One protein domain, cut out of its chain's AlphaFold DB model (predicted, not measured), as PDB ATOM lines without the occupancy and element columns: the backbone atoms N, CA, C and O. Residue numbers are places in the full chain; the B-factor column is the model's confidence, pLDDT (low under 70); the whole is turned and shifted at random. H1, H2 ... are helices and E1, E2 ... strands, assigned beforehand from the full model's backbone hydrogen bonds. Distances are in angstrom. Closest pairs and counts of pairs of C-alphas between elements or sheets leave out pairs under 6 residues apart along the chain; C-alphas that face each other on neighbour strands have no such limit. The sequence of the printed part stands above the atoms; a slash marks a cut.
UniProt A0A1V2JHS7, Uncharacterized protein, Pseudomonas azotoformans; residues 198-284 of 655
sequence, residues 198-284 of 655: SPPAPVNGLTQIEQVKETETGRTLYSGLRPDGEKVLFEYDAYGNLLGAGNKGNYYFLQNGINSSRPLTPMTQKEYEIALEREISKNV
ATOM      1  N   SER A 198     -24.780  30.942 -21.587       58.88
ATOM      2  CA  SER A 198     -25.187  31.371 -20.246       58.88
ATOM      3  C   SER A 198     -24.381  30.613 -19.185       58.88
ATOM      4  O   SER A 198     -24.199  29.397 -19.314       58.88
ATOM      5  N   PRO A 199     -23.917  31.286 -18.114       57.53
ATOM      6  CA  PRO A 199     -23.088  30.659 -17.090       57.53
ATOM      7  C   PRO A 199     -23.814  29.471 -16.427       57.53
ATOM      8  O   PRO A 199     -25.006  29.571 -16.113       57.53
ATOM      9  N   PRO A 200     -23.115  28.341 -16.205       57.38
ATOM     10  CA  PRO A 200     -23.743  27.071 -15.837       57.38
ATOM     11  C   PRO A 200     -24.416  27.078 -14.459       57.38
ATOM     12  O   PRO A 200     -25.415  26.385 -14.273       57.38
ATOM     13  N   ALA A 201     -23.898  27.869 -13.517       60.47
ATOM     14  CA  ALA A 201     -24.440  28.067 -12.177       60.47
ATOM     15  C   ALA A 201     -24.002  29.443 -11.622       60.47
ATOM     16  O   ALA A 201     -23.057  30.041 -12.149       60.47
ATOM     17  N   PRO A 202     -24.637  29.964 -10.553       67.00
ATOM     18  CA  PRO A 202     -24.121  31.119  -9.823       67.00
ATOM     19  C   PRO A 202     -22.785  30.774  -9.146       67.00
ATOM     20  O   PRO A 202     -22.738  29.926  -8.256       67.00
ATOM     21  N   VAL A 203     -21.699  31.447  -9.531       77.31
ATOM     22  CA  VAL A 203     -20.397  31.304  -8.857       77.31
ATOM     23  C   VAL A 203     -20.457  32.032  -7.514       77.31
ATOM     24  O   VAL A 203     -20.641  33.249  -7.476       77.31
ATOM     25  N   ASN A 204     -20.302  31.307  -6.402       81.44
ATOM     26  CA  ASN A 204     -20.425  31.895  -5.067       81.44
ATOM     27  C   ASN A 204     -19.370  32.998  -4.848       81.44
ATOM     28  O   ASN A 204     -18.164  32.751  -4.880       81.44
ATOM     29  N   GLY A 205     -19.832  34.227  -4.614       82.94
ATOM     30  CA  GLY A 205     -18.983  35.409  -4.490       82.94
ATOM     31  C   GLY A 205     -18.728  36.165  -5.799       82.94
ATOM     32  O   GLY A 205     -17.883  37.058  -5.787       82.94
ATOM     33  N   LEU A 206     -19.436  35.848  -6.890       84.44
ATOM     34  CA  LEU A 206     -19.588  36.706  -8.072       84.44
ATOM     35  C   LEU A 206     -21.067  37.051  -8.307       84.44
ATOM     36  O   LEU A 206     -21.973  36.276  -8.012       84.44
ATOM     37  N   THR A 207     -21.299  38.233  -8.868       86.69
ATOM     38  CA  THR A 207     -22.607  38.768  -9.272       86.69
ATOM     39  C   THR A 207     -22.521  39.304 -10.702       86.69
ATOM     40  O   THR A 207     -21.420  39.410 -11.235       86.69
ATOM     41  N   GLN A 208     -23.656  39.642 -11.330       85.12
ATOM     42  CA  GLN A 208     -23.693  40.201 -12.698       85.12
ATOM     43  C   GLN A 208     -22.867  39.357 -13.694       85.12
ATOM     44  O   GLN A 208     -21.996  39.875 -14.388       85.12
ATOM     45  N   ILE A 209     -23.079  38.035 -13.680       82.88
ATOM     46  CA  ILE A 209     -22.277  37.110 -14.487       82.88
ATOM     47  C   ILE A 209     -22.771  37.131 -15.938       82.88
ATOM     48  O   ILE A 209     -23.925  36.799 -16.202       82.88
ATOM     49  N   GLU A 210     -21.883  37.484 -16.862       79.38
ATOM     50  CA  GLU A 210     -22.144  37.643 -18.298       79.38
ATOM     51  C   GLU A 210     -21.140  36.838 -19.144       79.38
ATOM     52  O   GLU A 210     -20.015  36.574 -18.705       79.38
ATOM     53  N   GLN A 211     -21.513  36.464 -20.373       79.00
ATOM     54  CA  GLN A 211     -20.528  36.038 -21.374       79.00
ATOM     55  C   GLN A 211     -19.714  37.257 -21.830       79.00
ATOM     56  O   GLN A 211     -20.275  38.317 -22.086       79.00
ATOM     57  N   VAL A 212     -18.402  37.083 -22.012       75.56
ATOM     58  CA  VAL A 212     -17.536  38.069 -22.678       75.56
ATOM     59  C   VAL A 212     -17.290  37.695 -24.140       75.56
ATOM     60  O   VAL A 212     -17.474  38.533 -25.017       75.56
ATOM     61  N   LYS A 213     -16.853  36.456 -24.418       69.69
ATOM     62  CA  LYS A 213     -16.594  35.966 -25.789       69.69
ATOM     63  C   LYS A 213     -16.462  34.441 -25.869       69.69
ATOM     64  O   LYS A 213     -16.361  33.762 -24.848       69.69
ATOM     65  N   GLU A 214     -16.424  33.911 -27.090       68.44
ATOM     66  CA  GLU A 214     -15.753  32.634 -27.382       68.44
ATOM     67  C   GLU A 214     -14.226  32.868 -27.406       68.44
ATOM     68  O   GLU A 214     -13.756  33.931 -27.826       68.44
ATOM     69  N   THR A 215     -13.442  31.916 -26.907       63.50
ATOM     70  CA  THR A 215     -11.973  31.932 -26.984       63.50
ATOM     71  C   THR A 215     -11.490  31.367 -28.322       63.50
ATOM     72  O   THR A 215     -12.221  30.675 -29.024       63.50
ATOM     73  N   GLU A 216     -10.215  31.571 -28.659       62.22
ATOM     74  CA  GLU A 216      -9.587  30.918 -29.825       62.22
ATOM     75  C   GLU A 216      -9.554  29.378 -29.697       62.22
ATOM     76  O   GLU A 216      -9.455  28.672 -30.694       62.22
ATOM     77  N   THR A 217      -9.717  28.851 -28.476       58.94
ATOM     78  CA  THR A 217      -9.894  27.419 -28.180       58.94
ATOM     79  C   THR A 217     -11.350  26.934 -28.266       58.94
ATOM     80  O   THR A 217     -11.607  25.758 -28.020       58.94
ATOM     81  N   GLY A 218     -12.317  27.798 -28.605       64.56
ATOM     82  CA  GLY A 218     -13.743  27.456 -28.726       64.56
ATOM     83  C   GLY A 218     -14.529  27.401 -27.404       64.56
ATOM     84  O   GLY A 218     -15.744  27.171 -27.415       64.56
ATOM     85  N   ARG A 219     -13.863  27.625 -26.263       71.50
ATOM     86  CA  ARG A 219     -14.478  27.693 -24.925       71.50
ATOM     87  C   ARG A 219     -15.156  29.049 -24.691       71.50
ATOM     88  O   ARG A 219     -14.963  30.001 -25.443       71.50
ATOM     89  N   THR A 220     -15.974  29.141 -23.645       74.94
ATOM     90  CA  THR A 220     -16.657  30.388 -23.261       74.94
ATOM     91  C   THR A 220     -15.873  31.110 -22.171       74.94
ATOM     92  O   THR A 220     -15.695  30.564 -21.082       74.94
ATOM     93  N   LEU A 221     -15.471  32.355 -22.440       76.88
ATOM     94  CA  LEU A 221     -14.967  33.274 -21.422       76.88
ATOM     95  C   LEU A 221     -16.139  34.060 -20.828       76.88
ATOM     96  O   LEU A 221     -16.864  34.751 -21.551       76.88
ATOM     97  N   TYR A 222     -16.289  33.982 -19.512       83.19
ATOM     98  CA  TYR A 222     -17.274  34.710 -18.717       83.19
ATOM     99  C   TYR A 222     -16.626  35.892 -17.998       83.19
ATOM    100  O   TYR A 222     -15.401  35.989 -17.878       83.19
ATOM    101  N   SER A 223     -17.459  36.769 -17.445       82.44
ATOM    102  CA  SER A 223     -17.032  37.665 -16.380       82.44
ATOM    103  C   SER A 223     -18.099  37.848 -15.313       82.44
ATOM    104  O   SER A 223     -19.267  37.581 -15.565       82.44
ATOM    105  N   GLY A 224     -17.701  38.299 -14.126       85.19
ATOM    106  CA  GLY A 224     -18.609  38.675 -13.042       85.19
ATOM    107  C   GLY A 224     -17.960  39.660 -12.071       85.19
ATOM    108  O   GLY A 224     -16.741  39.835 -12.064       85.19
ATOM    109  N   LEU A 225     -18.775  40.310 -11.245       87.50
ATOM    110  CA  LEU A 225     -18.354  41.310 -10.263       87.50
ATOM    111  C   LEU A 225     -18.346  40.752  -8.837       87.50
ATOM    112  O   LEU A 225     -19.345  40.210  -8.351       87.50
ATOM    113  N   ARG A 226     -17.216  40.939  -8.154       89.38
ATOM    114  CA  ARG A 226     -17.031  40.709  -6.717       89.38
ATOM    115  C   ARG A 226     -17.761  41.778  -5.884       89.38
ATOM    116  O   ARG A 226     -17.953  42.894  -6.371       89.38
ATOM    117  N   PRO A 227     -18.092  41.508  -4.603       89.56
ATOM    118  CA  PRO A 227     -18.710  42.496  -3.707       89.56
ATOM    119  C   PRO A 227     -17.892  43.780  -3.477       89.56
ATOM    120  O   PRO A 227     -18.455  44.800  -3.097       89.56
ATOM    121  N   ASP A 228     -16.577  43.745  -3.704       88.19
ATOM    122  CA  ASP A 228     -15.658  44.885  -3.594       88.19
ATOM    123  C   ASP A 228     -15.405  45.594  -4.946       88.19
ATOM    124  O   ASP A 228     -14.483  46.404  -5.069       88.19
ATOM    125  N   GLY A 229     -16.187  45.269  -5.981       88.31
ATOM    126  CA  GLY A 229     -16.113  45.885  -7.309       88.31
ATOM    127  C   GLY A 229     -14.991  45.369  -8.217       88.31
ATOM    128  O   GLY A 229     -14.772  45.944  -9.280       88.31
ATOM    129  N   GLU A 230     -14.268  44.310  -7.840       87.56
ATOM    130  CA  GLU A 230     -13.349  43.633  -8.765       87.56
ATOM    131  C   GLU A 230     -14.128  42.884  -9.858       87.56
ATOM    132  O   GLU A 230     -15.004  42.069  -9.561       87.56
ATOM    133  N   LYS A 231     -13.801  43.149 -11.130       83.62
ATOM    134  CA  LYS A 231     -14.323  42.390 -12.272       83.62
ATOM    135  C   LYS A 231     -13.390  41.221 -12.553       83.62
ATOM    136  O   LYS A 231     -12.223  41.422 -12.884       83.62
ATOM    137  N   VAL A 232     -13.924  40.013 -12.428       80.75
ATOM    138  CA  VAL A 232     -13.220  38.750 -12.649       80.75
ATOM    139  C   VAL A 232     -13.599  38.211 -14.014       80.75
ATOM    140  O   VAL A 232     -14.784  38.033 -14.284       80.75
ATOM    141  N   LEU A 233     -12.607  37.949 -14.860       80.44
ATOM    142  CA  LEU A 233     -12.753  37.130 -16.062       80.44
ATOM    143  C   LEU A 233     -12.507  35.670 -15.673       80.44
ATOM    144  O   LEU A 233     -11.566  35.404 -14.924       80.44
ATOM    145  N   PHE A 234     -13.318  34.729 -16.157       80.06
ATOM    146  CA  PHE A 234     -13.122  33.308 -15.853       80.06
ATOM    147  C   PHE A 234     -13.633  32.370 -16.951       80.06
ATOM    148  O   PHE A 234     -14.569  32.694 -17.679       80.06
ATOM    149  N   GLU A 235     -13.034  31.187 -17.043       75.38
ATOM    150  CA  GLU A 235     -13.512  30.057 -17.846       75.38
ATOM    151  C   GLU A 235     -13.605  28.780 -16.994       75.38
ATOM    152  O   GLU A 235     -13.261  28.778 -15.806       75.38
ATOM    153  N   TYR A 236     -14.076  27.693 -17.608       77.50
ATOM    154  CA  TYR A 236     -14.014  26.351 -17.035       77.50
ATOM    155  C   TYR A 236     -13.161  25.436 -17.919       77.50
ATOM    156  O   TYR A 236     -13.251  25.506 -19.147       77.50
ATOM    157  N   ASP A 237     -12.361  24.565 -17.302       66.75
ATOM    158  CA  ASP A 237     -11.582  23.559 -18.027       66.75
ATOM    159  C   ASP A 237     -12.400  22.307 -18.395       66.75
ATOM    160  O   ASP A 237     -13.599  22.186 -18.116       66.75
ATOM    161  N   ALA A 238     -11.715  21.337 -19.004       63.19
ATOM    162  CA  ALA A 238     -12.247  20.032 -19.377       63.19
ATOM    163  C   ALA A 238     -12.902  19.246 -18.223       63.19
ATOM    164  O   ALA A 238     -13.762  18.407 -18.481       63.19
ATOM    165  N   TYR A 239     -12.534  19.535 -16.973       64.50
ATOM    166  CA  TYR A 239     -12.992  18.842 -15.765       64.50
ATOM    167  C   TYR A 239     -13.999  19.668 -14.945       64.50
ATOM    168  O   TYR A 239     -14.481  19.212 -13.909       64.50
ATOM    169  N   GLY A 240     -14.333  20.884 -15.391       68.75
ATOM    170  CA  GLY A 240     -15.261  21.775 -14.696       68.75
ATOM    171  C   GLY A 240     -14.631  22.546 -13.535       68.75
ATOM    172  O   GLY A 240     -15.357  23.103 -12.706       68.75
ATOM    173  N   ASN A 241     -13.298  22.606 -13.453       73.06
ATOM    174  CA  ASN A 241     -12.612  23.535 -12.559       73.06
ATOM    175  C   ASN A 241     -12.801  24.963 -13.080       73.06
ATOM    176  O   ASN A 241     -12.765  25.176 -14.289       73.06
ATOM    177  N   LEU A 242     -12.991  25.936 -12.188       81.25
ATOM    178  CA  LEU A 242     -13.040  27.353 -12.559       81.25
ATOM    179  C   LEU A 242     -11.626  27.933 -12.526       81.25
ATOM    180  O   LEU A 242     -10.925  27.786 -11.521       81.25
ATOM    181  N   LEU A 243     -11.248  28.627 -13.598       77.69
ATOM    182  CA  LEU A 243      -9.981  29.342 -13.746       77.69
ATOM    183  C   LEU A 243     -10.289  30.810 -14.034       77.69
ATOM    184  O   LEU A 243     -11.018  31.100 -14.982       77.69
ATOM    185  N   GLY A 244      -9.770  31.741 -13.234       76.44
ATOM    186  CA  GLY A 244     -10.088  33.158 -13.397       76.44
ATOM    187  C   GLY A 244      -9.029  34.132 -12.895       76.44
ATOM    188  O   GLY A 244      -8.186  33.805 -12.061       76.44
ATOM    189  N   ALA A 245      -9.117  35.359 -13.401       71.94
ATOM    190  CA  ALA A 245      -8.254  36.484 -13.062       71.94
ATOM    191  C   ALA A 245      -9.090  37.762 -12.895       71.94
ATOM    192  O   ALA A 245      -9.983  38.056 -13.693       71.94
ATOM    193  N   GLY A 246      -8.815  38.508 -11.831       72.56
ATOM    194  CA  GLY A 246      -9.487  39.746 -11.463       72.56
ATOM    195  C   GLY A 246      -8.725  40.987 -11.911       72.56
ATOM    196  O   GLY A 246      -7.494  41.013 -11.949       72.56
ATOM    197  N   ASN A 247      -9.461  42.050 -12.238       72.25
ATOM    198  CA  ASN A 247      -8.883  43.306 -12.715       72.25
ATOM    199  C   ASN A 247      -8.106  44.109 -11.650       72.25
ATOM    200  O   ASN A 247      -7.590  45.177 -11.980       72.25
ATOM    201  N   LYS A 248      -7.984  43.615 -10.407       78.31
ATOM    202  CA  LYS A 248      -7.068  44.146  -9.381       78.31
ATOM    203  C   LYS A 248      -5.792  43.303  -9.223       78.31
ATOM    204  O   LYS A 248      -4.988  43.593  -8.341       78.31
ATOM    205  N   GLY A 249      -5.591  42.284 -10.064       65.81
ATOM    206  CA  GLY A 249      -4.423  41.394 -10.035       65.81
ATOM    207  C   GLY A 249      -4.587  40.145  -9.161       65.81
ATOM    208  O   GLY A 249      -3.615  39.419  -8.958       65.81
ATOM    209  N   ASN A 250      -5.793  39.877  -8.649       75.06
ATOM    210  CA  ASN A 250      -6.096  38.635  -7.942       75.06
ATOM    211  C   ASN A 250      -6.321  37.481  -8.927       75.06
ATOM    212  O   ASN A 250      -6.938  37.658  -9.976       75.06
ATOM    213  N   TYR A 251      -5.886  36.280  -8.561       71.81
ATOM    214  CA  TYR A 251      -6.156  35.048  -9.304       71.81
ATOM    215  C   TYR A 251      -7.190  34.202  -8.560       71.81
ATOM    216  O   TYR A 251      -7.355  34.334  -7.346       71.81
ATOM    217  N   TYR A 252      -7.893  33.328  -9.276       78.81
ATOM    218  CA  TYR A 252      -8.922  32.470  -8.699       78.81
ATOM    219  C   TYR A 252      -8.895  31.088  -9.343       78.81
ATOM    220  O   TYR A 252      -9.081  30.949 -10.551       78.81
ATOM    221  N   PHE A 253      -8.727  30.061  -8.516       78.31
ATOM    222  CA  PHE A 253      -8.927  28.672  -8.904       78.31
ATOM    223  C   PHE A 253      -9.980  28.036  -7.996       78.31
ATOM    224  O   PHE A 253      -9.933  28.209  -6.775       78.31
ATOM    225  N   LEU A 254     -10.913  27.276  -8.569       74.12
ATOM    226  CA  LEU A 254     -11.841  26.461  -7.788       74.12
ATOM    227  C   LEU A 254     -12.009  25.075  -8.413       74.12
ATOM    228  O   LEU A 254     -12.637  24.926  -9.463       74.12
ATOM    229  N   GLN A 255     -11.477  24.061  -7.725       70.12
ATOM    230  CA  GLN A 255     -11.628  22.660  -8.110       70.12
ATOM    231  C   GLN A 255     -13.118  22.283  -8.165       70.12
ATOM    232  O   GLN A 255     -13.865  22.602  -7.233       70.12
ATOM    233  N   ASN A 256     -13.545  21.620  -9.246       67.19
ATOM    234  CA  ASN A 256     -14.949  21.302  -9.535       67.19
ATOM    235  C   ASN A 256     -15.875  22.541  -9.441       67.19
ATOM    236  O   ASN A 256     -17.028  22.456  -9.014       67.19
ATOM    237  N   GLY A 257     -15.346  23.721  -9.787       66.00
ATOM    238  CA  GLY A 257     -15.995  25.025  -9.637       66.00
ATOM    239  C   GLY A 257     -17.349  25.163 -10.331       66.00
ATOM    240  O   GLY A 257     -18.141  26.009  -9.929       66.00
ATOM    241  N   ILE A 258     -17.647  24.327 -11.327       69.38
ATOM    242  CA  ILE A 258     -18.956  24.292 -11.993       69.38
ATOM    243  C   ILE A 258     -20.071  23.690 -11.118       69.38
ATOM    244  O   ILE A 258     -21.237  24.030 -11.293       69.38
ATOM    245  N   ASN A 259     -19.706  22.844 -10.150       67.38
ATOM    246  CA  ASN A 259     -20.613  22.155  -9.225       67.38
ATOM    247  C   ASN A 259     -20.437  22.616  -7.763       67.38
ATOM    248  O   ASN A 259     -21.056  22.065  -6.852       67.38
ATOM    249  N   SER A 260     -19.543  23.576  -7.514       69.44
ATOM    250  CA  SER A 260     -19.062  23.919  -6.176       69.44
ATOM    251  C   SER A 260     -19.807  25.109  -5.577       69.44
ATOM    252  O   SER A 260     -19.799  26.210  -6.121       69.44
ATOM    253  N   SER A 261     -20.376  24.914  -4.388       73.69
ATOM    254  CA  SER A 261     -20.952  25.985  -3.566       73.69
ATOM    255  C   SER A 261     -19.909  26.757  -2.743       73.69
ATOM    256  O   SER A 261     -20.270  27.678  -2.007       73.69
ATOM    257  N   ARG A 262     -18.618  26.400  -2.826       76.62
ATOM    258  CA  ARG A 262     -17.540  27.062  -2.069       76.62
ATOM    259  C   ARG A 262     -17.343  28.507  -2.558       76.62
ATOM    260  O   ARG A 262     -17.407  28.740  -3.764       76.62
ATOM    261  N   PRO A 263     -17.087  29.477  -1.662       77.69
ATOM    262  CA  PRO A 263     -16.881  30.867  -2.053       77.69
ATOM    263  C   PRO A 263     -15.593  31.033  -2.862       77.69
ATOM    264  O   PRO A 263     -14.565  30.439  -2.543       77.69
ATOM    265  N   LEU A 264     -15.634  31.898  -3.874       81.31
ATOM    266  CA  LEU A 264     -14.465  32.264  -4.661       81.31
ATOM    267  C   LEU A 264     -13.497  33.101  -3.801       81.31
ATOM    268  O   LEU A 264     -13.821  34.224  -3.392       81.31
ATOM    269  N   THR A 265     -12.319  32.551  -3.511       85.19
ATOM    270  CA  THR A 265     -11.259  33.182  -2.705       85.19
ATOM    271  C   THR A 265     -10.149  33.733  -3.602       85.19
ATOM    272  O   THR A 265      -9.666  32.975  -4.445       85.19
ATOM    273  N   PRO A 266      -9.716  34.999  -3.438       83.38
ATOM    274  CA  PRO A 266      -8.571  35.529  -4.172       83.38
ATOM    275  C   PRO A 266      -7.282  34.807  -3.767       83.38
ATOM    276  O   PRO A 266      -7.105  34.437  -2.608       83.38
ATOM    277  N   MET A 267      -6.396  34.630  -4.739       74.88
ATOM    278  CA  MET A 267      -5.095  33.976  -4.631       74.88
ATOM    279  C   MET A 267      -4.027  34.873  -5.261       74.88
ATOM    280  O   MET A 267      -4.300  35.590  -6.228       74.88
ATOM    281  N   THR A 268      -2.790  34.791  -4.777       72.50
ATOM    282  CA  THR A 268      -1.638  35.274  -5.549       72.50
ATOM    283  C   THR A 268      -1.408  34.383  -6.773       72.50
ATOM    284  O   THR A 268      -1.788  33.209  -6.780       72.50
ATOM    285  N   GLN A 269      -0.721  34.903  -7.797       57.56
ATOM    286  CA  GLN A 269      -0.350  34.123  -8.987       57.56
ATOM    287  C   GLN A 269       0.354  32.805  -8.616       57.56
ATOM    288  O   GLN A 269       0.045  31.758  -9.176       57.56
ATOM    289  N   LYS A 270       1.252  32.833  -7.624       51.25
ATOM    290  CA  LYS A 270       2.002  31.652  -7.173       51.25
ATOM    291  C   LYS A 270       1.106  30.588  -6.529       51.25
ATOM    292  O   LYS A 270       1.322  29.400  -6.742       51.25
ATOM    293  N   GLU A 271       0.114  30.990  -5.739       57.78
ATOM    294  CA  GLU A 271      -0.845  30.054  -5.133       57.78
ATOM    295  C   GLU A 271      -1.773  29.446  -6.191       57.78
ATOM    296  O   GLU A 271      -2.051  28.248  -6.144       57.78
ATOM    297  N   TYR A 272      -2.186  30.248  -7.175       55.91
ATOM    298  CA  TYR A 272      -2.951  29.801  -8.336       55.91
ATOM    299  C   TYR A 272      -2.165  28.796  -9.198       55.91
ATOM    300  O   TYR A 272      -2.691  27.737  -9.534       55.91
ATOM    301  N   GLU A 273      -0.890  29.073  -9.491       49.22
ATOM    302  CA  GLU A 273       0.003  28.151 -10.209       49.22
ATOM    303  C   GLU A 273       0.174  26.824  -9.450       49.22
ATOM    304  O   GLU A 273      -0.018  25.762 -10.037       49.22
ATOM    305  N   ILE A 274       0.416  26.863  -8.133       50.56
ATOM    306  CA  ILE A 274       0.516  25.659  -7.283       50.56
ATOM    307  C   ILE A 274      -0.804  24.867  -7.251       50.56
ATOM    308  O   ILE A 274      -0.787  23.633  -7.222       50.56
ATOM    309  N   ALA A 275      -1.956  25.546  -7.240       52.69
ATOM    310  CA  ALA A 275      -3.262  24.893  -7.271       52.69
ATOM    311  C   ALA A 275      -3.514  24.189  -8.616       52.69
ATOM    312  O   ALA A 275      -3.970  23.043  -8.632       52.69
ATOM    313  N   LEU A 276      -3.150  24.838  -9.726       51.34
ATOM    314  CA  LEU A 276      -3.272  24.292 -11.075       51.34
ATOM    315  C   LEU A 276      -2.303  23.120 -11.315       51.34
ATOM    316  O   LEU A 276      -2.724  22.076 -11.805       51.34
ATOM    317  N   GLU A 277      -1.035  23.237 -10.906       46.69
ATOM    318  CA  GLU A 277      -0.046  22.148 -10.982       46.69
ATOM    319  C   GLU A 277      -0.489  20.918 -10.174       46.69
ATOM    320  O   GLU A 277      -0.346  19.782 -10.639       46.69
ATOM    321  N   ARG A 278      -1.085  21.129  -8.992       51.75
ATOM    322  CA  ARG A 278      -1.657  20.052  -8.171       51.75
ATOM    323  C   ARG A 278      -2.827  19.359  -8.865       51.75
ATOM    324  O   ARG A 278      -2.919  18.138  -8.782       51.75
ATOM    325  N   GLU A 279      -3.713  20.101  -9.525       51.03
ATOM    326  CA  GLU A 279      -4.877  19.508 -10.191       51.03
ATOM    327  C   GLU A 279      -4.501  18.784 -11.486       51.03
ATOM    328  O   GLU A 279      -4.958  17.665 -11.717       51.03
ATOM    329  N   ILE A 280      -3.597  19.354 -12.288       44.47
ATOM    330  CA  ILE A 280      -3.010  18.666 -13.446       44.47
ATOM    331  C   ILE A 280      -2.356  17.356 -12.986       44.47
ATOM    332  O   ILE A 280      -2.601  16.309 -13.576       44.47
ATOM    333  N   SER A 281      -1.605  17.373 -11.878       39.53
ATOM    334  CA  SER A 281      -0.922  16.181 -11.351       39.53
ATOM    335  C   SER A 281      -1.854  15.042 -10.909       39.53
ATOM    336  O   SER A 281      -1.391  13.906 -10.848       39.53
ATOM    337  N   LYS A 282      -3.138  15.307 -10.623       43.94
ATOM    338  CA  LYS A 282      -4.151  14.261 -10.364       43.94
ATOM    339  C   LYS A 282      -4.740  13.677 -11.649       43.94
ATOM    340  O   LYS A 282      -5.100  12.508 -11.677       43.94
ATOM    341  N   ASN A 283      -4.874  14.508 -12.683       39.94
ATOM    342  CA  ASN A 283      -5.597  14.175 -13.912       39.94
ATOM    343  C   ASN A 283      -4.678  13.640 -15.033       39.94
ATOM    344  O   ASN A 283      -5.160  13.203 -16.076       39.94
ATOM    345  N   VAL A 284      -3.354  13.623 -14.830       32.31
ATOM    346  CA  VAL A 284      -2.395  12.969 -15.740       32.31
ATOM    347  C   VAL A 284      -2.389  11.450 -15.517       32.31
ATOM    348  O   VAL A 284      -1.617  10.930 -14.716       32.31
TER     349      VAL A 284
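This is residues 198 to 284 of the 655 residues of an uncharacterized protein of Pseudomonas azotoformans (UniProt A0A1V2JHS7). Look first for one strongly twisted antiparallel sheet of five strands, E1 to E5, which the chain fills one strand after the next; the single helix, H1, runs along the edge strand E5. The leading stretch, residues 198 to 206, and the long link, residues 255 to 268, fold over the same face of this sheet. The printed part has 87 residues, with five named strands followed by one named helix, and the sheet's order is E1 - E2 - E3 - E4 - E5, a mixed class of helices and strands. The whole is compact, with a radius of gyration of the C-alphas of 12.3 A and spans of 34 by 27 by 25 A.

Start in the sheet with E3, residues 231 to 236, an inner strand. On one side find E2, residues 220 to 225, antiparallel at 147 degrees, with N 222 and O 234 within hydrogen-bond range at 2.8 A. On the other side find E4, residues 242 to 246, antiparallel at 159 degrees, with N 233 and O 245 at 2.9 A. Beyond E2 comes the edge strand E1, residues 207 to 214, where N 207 and O 225 are 2.8 A apart. Beyond E4 comes the other edge strand, E5, residues 251 to 254, where N 252 and O 244 are 2.8 A apart. The five form a meander, each strand the antiparallel neighbour of the one before, and each successive pair is a hairpin; E1 and E5 are apart. H1, residues 269 to 283, is on the sheet, the two making two layers, a helix on one face of a sheet. It lies over E5 at a height over the sheet of 9.4 A and runs along the strands, at 17 degrees to E5 on the local plane. Their closest C-alphas, those of Tyr 251 and Gln 269, are 5.9 A apart. In H1 every O i to N i+4 pair is within hydrogen-bond range.

Find C-alpha 207 at (-22.607, 38.768, -9.272); from there E1 runs 20.3 A to C-alpha 214. E2 measures 17.1 A, E3 16.7 A, E4 12.9 A and E5 10.4 A. H1 begins at C-alpha 269, at (-0.350, 34.123, -8.987), and runs 21.2 A to C-alpha 283, at (-5.597, 14.175, -13.912).

The two C-alphas farthest apart, those of Gly 229 and Val 284, are 36.6 A apart. The printed part has no cut. The links between successive strands are tight, and the link from E5 to H1 is long, with 14 residues. Mean pLDDT of the printed part is 70.2; 37 residues are under 70, among them 198 to 202 and 269 to 284, and the mean over H1 is 50.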